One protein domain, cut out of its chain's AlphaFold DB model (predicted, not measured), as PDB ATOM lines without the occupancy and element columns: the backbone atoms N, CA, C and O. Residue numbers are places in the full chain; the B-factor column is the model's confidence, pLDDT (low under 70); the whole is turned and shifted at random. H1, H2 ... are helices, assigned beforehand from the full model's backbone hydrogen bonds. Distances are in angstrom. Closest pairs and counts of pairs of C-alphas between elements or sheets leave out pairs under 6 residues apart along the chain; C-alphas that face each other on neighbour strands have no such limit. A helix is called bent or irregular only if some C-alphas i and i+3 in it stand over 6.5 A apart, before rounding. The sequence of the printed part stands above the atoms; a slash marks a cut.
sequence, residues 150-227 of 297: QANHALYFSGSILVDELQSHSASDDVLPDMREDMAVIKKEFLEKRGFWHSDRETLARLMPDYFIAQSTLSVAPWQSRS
ATOM      1  N   GLN A 150     278.819 274.883 218.185       93.50
ATOM      2  CA  GLN A 150     278.062 275.290 216.995       93.50
ATOM      3  C   GLN A 150     276.616 274.772 217.003       93.50
ATOM      4  O   GLN A 150     275.707 275.487 216.585       93.50
ATOM      5  N   ALA A 151     276.370 273.566 217.534       89.19
ATOM      6  CA  ALA A 151     275.030 272.970 217.578       89.19
ATOM      7  C   ALA A 151     274.004 273.845 218.329       89.19
ATOM      8  O   ALA A 151     272.802 273.757 218.086       89.19
ATOM      9  N   ASN A 152     274.473 274.739 219.204       91.19
ATOM     10  CA  ASN A 152     273.609 275.647 219.956       91.19
ATOM     11  C   ASN A 152     273.014 276.767 219.109       91.19
ATOM     12  O   ASN A 152     271.995 277.327 219.496       91.19
ATOM     13  N   HIS A 153     273.608 277.087 217.957       93.31
ATOM     14  CA  HIS A 153     273.090 278.137 217.079       93.31
ATOM     15  C   HIS A 153     271.697 277.778 216.545       93.31
ATOM     16  O   HIS A 153     270.815 278.633 216.515       93.31
ATOM     17  N   ALA A 154     271.463 276.495 216.246       92.12
ATOM     18  CA  ALA A 154     270.137 275.996 215.892       92.12
ATOM     19  C   ALA A 154     269.140 276.120 217.056       92.12
ATOM     20  O   ALA A 154     267.975 276.434 216.841       92.12
ATOM     21  N   LEU A 155     269.588 275.919 218.299       92.94
ATOM     22  CA  LEU A 155     268.721 276.033 219.473       92.94
ATOM     23  C   LEU A 155     268.355 277.480 219.801       92.94
ATOM     24  O   LEU A 155     267.216 277.725 220.181       92.94
ATOM     25  N   TYR A 156     269.271 278.440 219.635       91.88
ATOM     26  CA  TYR A 156     268.951 279.863 219.814       91.88
ATOM     27  C   TYR A 156     267.854 280.315 218.841       91.88
ATOM     28  O   TYR A 156     266.911 280.995 219.245       91.88
ATOM     29  N   PHE A 157     267.933 279.864 217.587       91.81
ATOM     30  CA  PHE A 157     266.908 280.114 216.577       91.81
ATOM     31  C   PHE A 157     265.570 279.450 216.938       91.81
ATOM     32  O   PHE A 157     264.559 280.133 217.087       91.81
ATOM     33  N   SER A 158     265.568 278.131 217.158       92.69
ATOM     34  CA  SER A 158     264.340 277.376 217.441       92.69
ATOM     35  C   SER A 158     263.679 277.768 218.763       92.69
ATOM     36  O   SER A 158     262.455 277.784 218.856       92.69
ATOM     37  N   GLY A 159     264.469 278.090 219.791       91.31
ATOM     38  CA  GLY A 159     263.961 278.527 221.089       91.31
ATOM     39  C   GLY A 159     263.249 279.874 221.009       91.31
ATOM     40  O   GLY A 159     262.216 280.042 221.647       91.31
ATOM     41  N   SER A 160     263.761 280.800 220.195       89.69
ATOM     42  CA  SER A 160     263.113 282.099 219.977       89.69
ATOM     43  C   SER A 160     261.781 281.935 219.244       89.69
ATOM     44  O   SER A 160     260.770 282.443 219.711       89.69
ATOM     45  N   ILE A 161     261.747 281.117 218.182       92.38
ATOM     46  CA  ILE A 161     260.503 280.808 217.456       92.38
ATOM     47  C   ILE A 161     259.461 280.178 218.380       92.38
ATOM     48  O   ILE A 161     258.299 280.562 218.343       92.38
ATOM     49  N   LEU A 162     259.860 279.226 219.229       91.25
ATOM     50  CA  LEU A 162     258.931 278.610 220.175       91.25
ATOM     51  C   LEU A 162     258.291 279.655 221.100       91.25
ATOM     52  O   LEU A 162     257.088 279.599 221.335       91.25
ATOM     53  N   VAL A 163     259.082 280.600 221.613       90.06
ATOM     54  CA  VAL A 163     258.575 281.676 222.476       90.06
ATOM     55  C   VAL A 163     257.597 282.576 221.721       90.06
ATOM     56  O   VAL A 163     256.516 282.846 222.242       90.06
ATOM     57  N   ASP A 164     257.937 282.981 220.498       90.62
ATOM     58  CA  ASP A 164     257.075 283.829 219.668       90.62
ATOM     59  C   ASP A 164     255.723 283.143 219.374       90.62
ATOM     60  O   ASP A 164     254.652 283.746 219.507       90.62
ATOM     61  N   GLU A 165     255.747 281.849 219.040       91.88
ATOM     62  CA  GLU A 165     254.535 281.076 218.747       91.88
ATOM     63  C   GLU A 165     253.655 280.860 219.988       91.88
ATOM     64  O   GLU A 165     252.432 280.980 219.897       91.88
ATOM     65  N   LEU A 166     254.247 280.608 221.163       88.88
ATOM     66  CA  LEU A 166     253.495 280.481 222.419       88.88
ATOM     67  C   LEU A 166     252.783 281.787 222.792       88.88
ATOM     68  O   LEU A 166     251.608 281.762 223.169       88.88
ATOM     69  N   GLN A 167     253.469 282.922 222.630       87.50
ATOM     70  CA  GLN A 167     252.916 284.251 222.906       87.50
ATOM     71  C   GLN A 167     251.776 284.615 221.951       87.50
ATOM     72  O   GLN A 167     250.771 285.182 222.375       87.50
ATOM     73  N   SER A 168     251.898 284.273 220.667       86.75
ATOM     74  CA  SER A 168     250.862 284.583 219.671       86.75
ATOM     75  C   SER A 168     249.562 283.791 219.862       86.75
ATOM     76  O   SER A 168     248.497 284.259 219.455       86.75
ATOM     77  N   HIS A 169     249.623 282.626 220.512       83.62
ATOM     78  CA  HIS A 169     248.464 281.766 220.757       83.62
ATOM     79  C   HIS A 169     247.827 281.960 222.141       83.62
ATOM     80  O   HIS A 169     246.884 281.235 222.467       83.62
ATOM     81  N   SER A 170     248.318 282.911 222.954       72.75
ATOM     82  CA  SER A 170     247.922 283.080 224.363       72.75
ATOM     83  C   SER A 170     247.863 281.736 225.101       72.75
ATOM     84  O   SER A 170     246.902 281.444 225.823       72.75
ATOM     85  N   ALA A 171     248.840 280.864 224.827       69.06
ATOM     86  CA  ALA A 171     248.898 279.545 225.434       69.06
ATOM     87  C   ALA A 171     249.078 279.693 226.952       69.06
ATOM     88  O   ALA A 171     249.707 280.640 227.406       69.06
ATOM     89  N   SER A 172     248.590 278.735 227.746       64.75
ATOM     90  CA  SER A 172     248.816 278.729 229.205       64.75
ATOM     91  C   SER A 172     250.298 278.730 229.604       64.75
ATOM     92  O   SER A 172     250.623 279.012 230.754       64.75
ATOM     93  N   ASP A 173     251.165 278.400 228.647       68.62
ATOM     94  CA  ASP A 173     252.602 278.212 228.797       68.62
ATOM     95  C   ASP A 173     253.395 279.329 228.073       68.62
ATOM     96  O   ASP A 173     254.571 279.156 227.758       68.62
ATOM     97  N   ASP A 174     252.764 280.472 227.771       75.44
ATOM     98  CA  ASP A 174     253.400 281.649 227.150       75.44
ATOM     99  C   ASP A 174     254.377 282.389 228.082       75.44
ATOM    100  O   ASP A 174     255.300 283.075 227.627       75.44
ATOM    101  N   VAL A 175     254.221 282.210 229.397       79.94
ATOM    102  CA  VAL A 175     255.155 282.695 230.413       79.94
ATOM    103  C   VAL A 175     256.309 281.710 230.568       79.94
ATOM    104  O   VAL A 175     256.148 280.590 231.056       79.94
ATOM    105  N   LEU A 176     257.516 282.160 230.213       83.75
ATOM    106  CA  LEU A 176     258.729 281.383 230.445       83.75
ATOM    107  C   LEU A 176     258.914 281.068 231.940       83.75
ATOM    108  O   LEU A 176     258.748 281.966 232.770       83.75
ATOM    109  N   PRO A 177     259.364 279.848 232.287       86.69
ATOM    110  CA  PRO A 177     259.688 279.503 233.662       86.69
ATOM    111  C   PRO A 177     260.698 280.466 234.291       86.69
ATOM    112  O   PRO A 177     261.551 281.064 233.615       86.69
ATOM    113  N   ASP A 178     260.647 280.566 235.617       89.25
ATOM    114  CA  ASP A 178     261.683 281.253 236.373       89.25
ATOM    115  C   ASP A 178     263.047 280.593 236.169       89.25
ATOM    116  O   ASP A 178     263.185 279.377 236.010       89.25
ATOM    117  N   MET A 179     264.087 281.424 236.154       87.44
ATOM    118  CA  MET A 179     265.447 280.942 235.984       87.44
ATOM    119  C   MET A 179     265.885 280.185 237.242       87.44
ATOM    120  O   MET A 179     265.756 280.694 238.354       87.44
ATOM    121  N   ARG A 180     266.437 278.982 237.058       90.69
ATOM    122  CA  ARG A 180     266.928 278.147 238.163       90.69
ATOM    123  C   ARG A 180     268.013 278.869 238.971       90.69
ATOM    124  O   ARG A 180     268.834 279.581 238.404       90.69
ATOM    125  N   GLU A 181     268.050 278.659 240.285       86.81
ATOM    126  CA  GLU A 181     268.943 279.399 241.196       86.81
ATOM    127  C   GLU A 181     270.440 279.244 240.873       86.81
ATOM    128  O   GLU A 181     271.210 280.204 240.936       86.81
ATOM    129  N   ASP A 182     270.871 278.049 240.469       84.88
ATOM    130  CA  ASP A 182     272.272 277.770 240.128       84.88
ATOM    131  C   ASP A 182     272.728 278.400 238.800       84.88
ATOM    132  O   ASP A 182     273.931 278.490 238.534       84.88
ATOM    133  N   MET A 183     271.803 278.936 237.999       87.19
ATOM    134  CA  MET A 183     272.130 279.660 236.774       87.19
ATOM    135  C   MET A 183     272.955 280.914 237.031       87.19
ATOM    136  O   MET A 183     273.748 281.301 236.172       87.19
ATOM    137  N   ALA A 184     272.817 281.544 238.201       86.81
ATOM    138  CA  ALA A 184     273.636 282.697 238.559       86.81
ATOM    139  C   ALA A 184     275.132 282.334 238.599       86.81
ATOM    140  O   ALA A 184     275.971 283.096 238.112       86.81
ATOM    141  N   VAL A 185     275.463 281.146 239.118       89.25
ATOM    142  CA  VAL A 185     276.839 280.631 239.185       89.25
ATOM    143  C   VAL A 185     277.355 280.316 237.782       89.25
ATOM    144  O   VAL A 185     278.443 280.755 237.414       89.25
ATOM    145  N   ILE A 186     276.543 279.636 236.970       91.19
ATOM    146  CA  ILE A 186     276.906 279.243 235.601       91.19
ATOM    147  C   ILE A 186     277.095 280.462 234.692       91.19
ATOM    148  O   ILE A 186     278.073 280.535 233.948       91.19
ATOM    149  N   LYS A 187     276.213 281.465 234.784       90.75
ATOM    150  CA  LYS A 187     276.342 282.729 234.045       90.75
ATOM    151  C   LYS A 187     277.610 283.480 234.441       90.75
ATOM    152  O   LYS A 187     278.303 283.997 233.565       90.75
ATOM    153  N   LYS A 188     277.934 283.521 235.739       91.69
ATOM    154  CA  LYS A 188     279.166 284.144 236.238       91.69
ATOM    155  C   LYS A 188     280.409 283.455 235.669       91.69
ATOM    156  O   LYS A 188     281.247 284.138 235.089       91.69
ATOM    157  N   GLU A 189     280.499 282.129 235.765       90.81
ATOM    158  CA  GLU A 189     281.630 281.371 235.210       90.81
ATOM    159  C   GLU A 189     281.750 281.573 233.692       90.81
ATOM    160  O   GLU A 189     282.842 281.824 233.176       90.81
ATOM    161  N   PHE A 190     280.627 281.533 232.968       91.56
ATOM    162  CA  PHE A 190     280.617 281.757 231.526       91.56
ATOM    163  C   PHE A 190     281.165 283.143 231.171       91.56
ATOM    164  O   PHE A 190     282.037 283.259 230.311       91.56
ATOM    165  N   LEU A 191     280.704 284.194 231.853       92.00
ATOM    166  CA  LEU A 191     281.189 285.559 231.650       92.00
ATOM    167  C   LEU A 191     282.686 285.692 231.946       92.00
ATOM    168  O   LEU A 191     283.400 286.301 231.155       92.00
ATOM    169  N   GLU A 192     283.174 285.091 233.032       91.19
ATOM    170  CA  GLU A 192     284.596 285.119 233.397       91.19
ATOM    171  C   GLU A 192     285.487 284.436 232.351       91.19
ATOM    172  O   GLU A 192     286.608 284.881 232.104       91.19
ATOM    173  N   LYS A 193     285.005 283.352 231.732       89.25
ATOM    174  CA  LYS A 193     285.800 282.526 230.808       89.25
ATOM    175  C   LYS A 193     285.651 282.925 229.346       89.25
ATOM    176  O   LYS A 193     286.594 282.761 228.578       89.25
ATOM    177  N   ARG A 194     284.477 283.421 228.952       88.31
ATOM    178  CA  ARG A 194     284.115 283.723 227.557       88.31
ATOM    179  C   ARG A 194     283.965 285.211 227.280       88.31
ATOM    180  O   ARG A 194     284.092 285.616 226.131       88.31
ATOM    181  N   GLY A 195     283.690 286.027 228.298       86.81
ATOM    182  CA  GLY A 195     283.626 287.484 228.168       86.81
ATOM    183  C   GLY A 195     282.390 288.032 227.446       86.81
ATOM    184  O   GLY A 195     282.389 289.205 227.072       86.81
ATOM    185  N   PHE A 196     281.346 287.226 227.230       87.50
ATOM    186  CA  PHE A 196     280.097 287.674 226.604       87.50
ATOM    187  C   PHE A 196     278.870 286.931 227.144       87.50
ATOM    188  O   PHE A 196     278.979 285.843 227.710       87.50
ATOM    189  N   TRP A 197     277.692 287.518 226.935       88.31
ATOM    190  CA  TRP A 197     276.393 286.923 227.239       88.31
ATOM    191  C   TRP A 197     275.321 287.514 226.311       88.31
ATOM    192  O   TRP A 197     275.368 288.706 226.012       88.31
ATOM    193  N   HIS A 198     274.372 286.692 225.856       84.25
ATOM    194  CA  HIS A 198     273.300 287.080 224.926       84.25
ATOM    195  C   HIS A 198     271.932 286.651 225.465       84.25
ATOM    196  O   HIS A 198     271.859 285.686 226.224       84.25
ATOM    197  N   SER A 199     270.866 287.347 225.064       85.75
ATOM    198  CA  SER A 199     269.482 287.081 225.490       85.75
ATOM    199  C   SER A 199     269.020 285.661 225.174       85.75
ATOM    200  O   SER A 199     268.407 285.024 226.020       85.75
ATOM    201  N   ASP A 200     269.406 285.114 224.019       87.81
ATOM    202  CA  ASP A 200     268.980 283.776 223.579       87.81
ATOM    203  C   ASP A 200     269.449 282.675 224.542       87.81
ATOM    204  O   ASP A 200     268.823 281.625 224.689       87.81
ATOM    205  N   ARG A 201     270.547 282.931 225.264       90.50
ATOM    206  CA  ARG A 201     271.032 282.047 226.328       90.50
ATOM    207  C   ARG A 201     270.109 282.051 227.537       90.50
ATOM    208  O   ARG A 201     269.947 281.011 228.159       90.50
ATOM    209  N   GLU A 202     269.509 283.191 227.868       89.75
ATOM    210  CA  GLU A 202     268.539 283.288 228.963       89.75
ATOM    211  C   GLU A 202     267.257 282.532 228.619       89.75
ATOM    212  O   GLU A 202     266.732 281.814 229.470       89.75
ATOM    213  N   THR A 203     266.816 282.609 227.362       90.56
ATOM    214  CA  THR A 203     265.689 281.819 226.852       90.56
ATOM    215  C   THR A 203     265.950 280.323 227.014       90.56
ATOM    216  O   THR A 203     265.169 279.627 227.662       90.56
ATOM    217  N   LEU A 204     267.087 279.817 226.519       91.88
ATOM    218  CA  LEU A 204     267.422 278.396 226.673       91.88
ATOM    219  C   LEU A 204     267.648 277.988 228.135       91.88
ATOM    220  O   LEU A 204     267.267 276.887 228.520       91.88
ATOM    221  N   ALA A 205     268.219 278.859 228.968       92.12
ATOM    222  CA  ALA A 205     268.399 278.590 230.393       92.12
ATOM    223  C   ALA A 205     267.070 278.385 231.138       92.12
ATOM    224  O   ALA A 205     267.018 277.592 232.075       92.12
ATOM    225  N   ARG A 206     266.005 279.082 230.726       91.44
ATOM    226  CA  ARG A 206     264.657 278.935 231.300       91.44
ATOM    227  C   ARG A 206     263.919 277.727 230.731       91.44
ATOM    228  O   ARG A 206     263.338 276.960 231.489       91.44
ATOM    229  N   LEU A 207     263.979 277.537 229.412       91.12
ATOM    230  CA  LEU A 207     263.282 276.445 228.725       91.12
ATOM    231  C   LEU A 207     263.899 275.068 229.006       91.12
ATOM    232  O   LEU A 207     263.191 274.068 229.093       91.12
ATOM    233  N   MET A 208     265.226 274.997 229.119       92.19
ATOM    234  CA  MET A 208     265.970 273.741 229.221       92.19
ATOM    235  C   MET A 208     267.189 273.866 230.154       92.19
ATOM    236  O   MET A 208     268.332 273.713 229.713       92.19
ATOM    237  N   PRO A 209     266.976 274.107 231.464       92.12
ATOM    238  CA  PRO A 209     268.045 274.439 232.411       92.12
ATOM    239  C   PRO A 209     269.124 273.354 232.528       92.12
ATOM    240  O   PRO A 209     270.312 273.660 232.473       92.12
ATOM    241  N   ASP A 210     268.743 272.074 232.626       92.56
ATOM    242  CA  ASP A 210     269.715 270.972 232.723       92.56
ATOM    243  C   ASP A 210     270.613 270.874 231.482       92.56
ATOM    244  O   ASP A 210     271.825 270.675 231.597       92.56
ATOM    245  N   TYR A 211     270.017 271.043 230.298       92.56
ATOM    246  CA  TYR A 211     270.754 271.072 229.039       92.56
ATOM    247  C   TYR A 211     271.698 272.272 229.000       92.56
ATOM    248  O   TYR A 211     272.887 272.110 228.729       92.56
ATOM    249  N   PHE A 212     271.187 273.468 229.305       91.25
ATOM    250  CA  PHE A 212     271.957 274.702 229.221       91.25
ATOM    251  C   PHE A 212     273.170 274.691 230.160       91.25
ATOM    252  O   PHE A 212     274.239 275.193 229.806       91.25
ATOM    253  N   ILE A 213     273.044 274.078 231.336       91.00
ATOM    254  CA  ILE A 213     274.151 273.940 232.286       91.00
ATOM    255  C   ILE A 213     275.221 273.002 231.739       91.00
ATOM    256  O   ILE A 213     276.388 273.385 231.686       91.00
ATOM    257  N   ALA A 214     274.834 271.818 231.253       92.56
ATOM    258  CA  ALA A 214     275.776 270.889 230.627       92.56
ATOM    259  C   ALA A 214     276.474 271.519 229.408       92.56
ATOM    260  O   ALA A 214     277.689 271.402 229.239       92.56
ATOM    261  N   GLN A 215     275.711 272.245 228.594       91.50
ATOM    262  CA  GLN A 215     276.194 272.990 227.440       91.50
ATOM    263  C   GLN A 215     277.183 274.089 227.836       91.50
ATOM    264  O   GLN A 215     278.233 274.211 227.208       91.50
ATOM    265  N   SER A 216     276.890 274.860 228.884       91.44
ATOM    266  CA  SER A 216     277.763 275.932 229.368       91.44
ATOM    267  C   SER A 216     279.081 275.373 229.889       91.44
ATOM    268  O   SER A 216     280.140 275.891 229.532       91.44
ATOM    269  N   THR A 217     279.037 274.268 230.641       90.06
ATOM    270  CA  THR A 217     280.235 273.541 231.082       90.06
ATOM    271  C   THR A 217     281.087 273.093 229.896       90.06
ATOM    272  O   THR A 217     282.290 273.353 229.872       90.06
ATOM    273  N   LEU A 218     280.474 272.482 228.875       91.38
ATOM    274  CA  LEU A 218     281.177 272.078 227.656       91.38
ATOM    275  C   LEU A 218     281.787 273.286 226.929       91.38
ATOM    276  O   LEU A 218     282.931 273.236 226.498       91.38
ATOM    277  N   SER A 219     281.051 274.396 226.843       91.12
ATOM    278  CA  SER A 219     281.483 275.625 226.167       91.12
ATOM    279  C   SER A 219     282.669 276.316 226.854       91.12
ATOM    280  O   SER A 219     283.434 277.039 226.210       91.12
ATOM    281  N   VAL A 220     282.811 276.131 228.166       91.00
ATOM    282  CA  VAL A 220     283.902 276.694 228.972       91.00
ATOM    283  C   VAL A 220     285.132 275.784 228.983       91.00
ATOM    284  O   VAL A 220     286.248 276.295 229.062       91.00
ATOM    285  N   ALA A 221     284.964 274.466 228.857       89.88
ATOM    286  CA  ALA A 221     286.057 273.495 228.948       89.88
ATOM    287  C   ALA A 221     287.275 273.796 228.038       89.88
ATOM    288  O   ALA A 221     288.392 273.782 228.564       89.88
ATOM    289  N   PRO A 222     287.118 274.163 226.744       90.19
ATOM    290  CA  PRO A 222     288.239 274.585 225.892       90.19
ATOM    291  C   PRO A 222     289.119 275.679 226.498       90.19
ATOM    292  O   PRO A 222     290.333 275.676 226.356       90.19
ATOM    293  N   TRP A 223     288.520 276.613 227.235       88.31
ATOM    294  CA  TRP A 223     289.203 277.780 227.800       88.31
ATOM    295  C   TRP A 223     290.005 277.460 229.062       88.31
ATOM    296  O   TRP A 223     290.717 278.316 229.587       88.31
ATOM    297  N   GLN A 224     289.883 276.233 229.564       84.62
ATOM    298  CA  GLN A 224     290.732 275.697 230.622       84.62
ATOM    299  C   GLN A 224     291.988 275.031 230.040       84.62
ATOM    300  O   GLN A 224     293.019 274.982 230.716       84.62
ATOM    301  N   SER A 225     291.914 274.561 228.788       77.25
ATOM    302  CA  SER A 225     293.072 274.090 228.033       77.25
ATOM    303  C   SER A 225     294.003 275.255 227.696       77.25
ATOM    304  O   SER A 225     293.567 276.372 227.410       77.25
ATOM    305  N   ARG A 226     295.312 274.994 227.731       78.69
ATOM    306  CA  ARG A 226     296.353 275.949 227.317       78.69
ATOM    307  C   ARG A 226     296.977 275.593 225.963       78.69
ATOM    308  O   ARG A 226     297.987 276.196 225.613       78.69
ATOM    309  N   SER A 227     296.410 274.625 225.239       93.12
ATOM    310  CA  SER A 227     296.927 274.161 223.944       93.12
ATOM    311  C   SER A 227     296.713 275.207 222.838       93.12
ATOM    312  O   SER A 227     297.657 275.569 222.135       93.12
TER     313      SER A 227
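AT A GLANCE: This is residues 150 to 227 of the 297 residues of an uncharacterized protein of Sneathiella litorea (UniProt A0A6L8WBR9). Picture the longest helix, H1, at one side of an elongated model, a side-by-side pair of helices, H2 and H4, toward the other end, and the short helix H3 between H1 and H4, crossing H1. From the far end of H1 a long loop, residues 169 to 182, folds back to H2. The printed part has 78 residues with four named helices, in the order H1, H2, H3, H4, and no named strand; its class is all helix. It is only just compact, close to loose, with a radius of gyration of the C-alphas of 13.9 A, and it spans 49 by 26 by 18 A.

IN THESE COORDINATES: Find C-alpha 150 at (278.062, 275.290, 216.995); from there H1, residues 150 to 168, runs 28.9 A to C-alpha 168 at (250.862, 284.583, 219.671). After the loop, look for H2 at residues 183 to 194, 15.7 A long. H3 takes residues 199 to 207 and is 12.7 A long. H4, residues 209 to 224, runs 22.8 A and ends at C-alpha 224, at (290.732, 275.697, 230.622). H4 is only just irregular: C-alphas 219 and 222 are 6.8 A apart.

HOW THE PARTS SIT: Start at H1, where residues 155 to 160 alone touch H3; the closest C-alphas are those of Tyr 156 and Asp 200, 5.4 A apart. H1 and H3 are about perpendicular, at 74 degrees. Go on to H3 and H4, which touch, H4 with residues 211 to 213 alone; the closest C-alphas, of Ala 205 and Phe 212, are 5.4 A apart. They run opposite ways at a steep tilt of 48 degrees. H4 also touches H2, closest at the C-alphas of Lys 193 and Val 220, 6.4 A, the same way at a shallow tilt of 26 degrees. With 1 of these 3 touching pairs at a shallow tilt, the helix packing is mostly crossed, but only just. H2 and H3 are close but not clearly touching, the C-alphas of Met 183 and Ala 205 being closest at 7.5 A. H1 and H2 are apart, and H1 and H4 only just so, closest at 8.4 A between C-alphas. In the backbone, every O i to N i+4 pair of H2 and H3 is within hydrogen-bond range, as are 13 of 15 in H1 and 9 of 12 in H4.

THE WHOLE: The two C-alphas farthest apart are those of Ser 170 and Ser 227, at 49.8 A. The printed part, residues 150 to 227, has no cut. The link from H1 to H2 is long, with 14 residues; those from H2 to H3 and from H3 to H4 are tight. In the B-factor column the mean pLDDT of the printed part is 88.2, and residues 171 to 173, in the long link, are under 70.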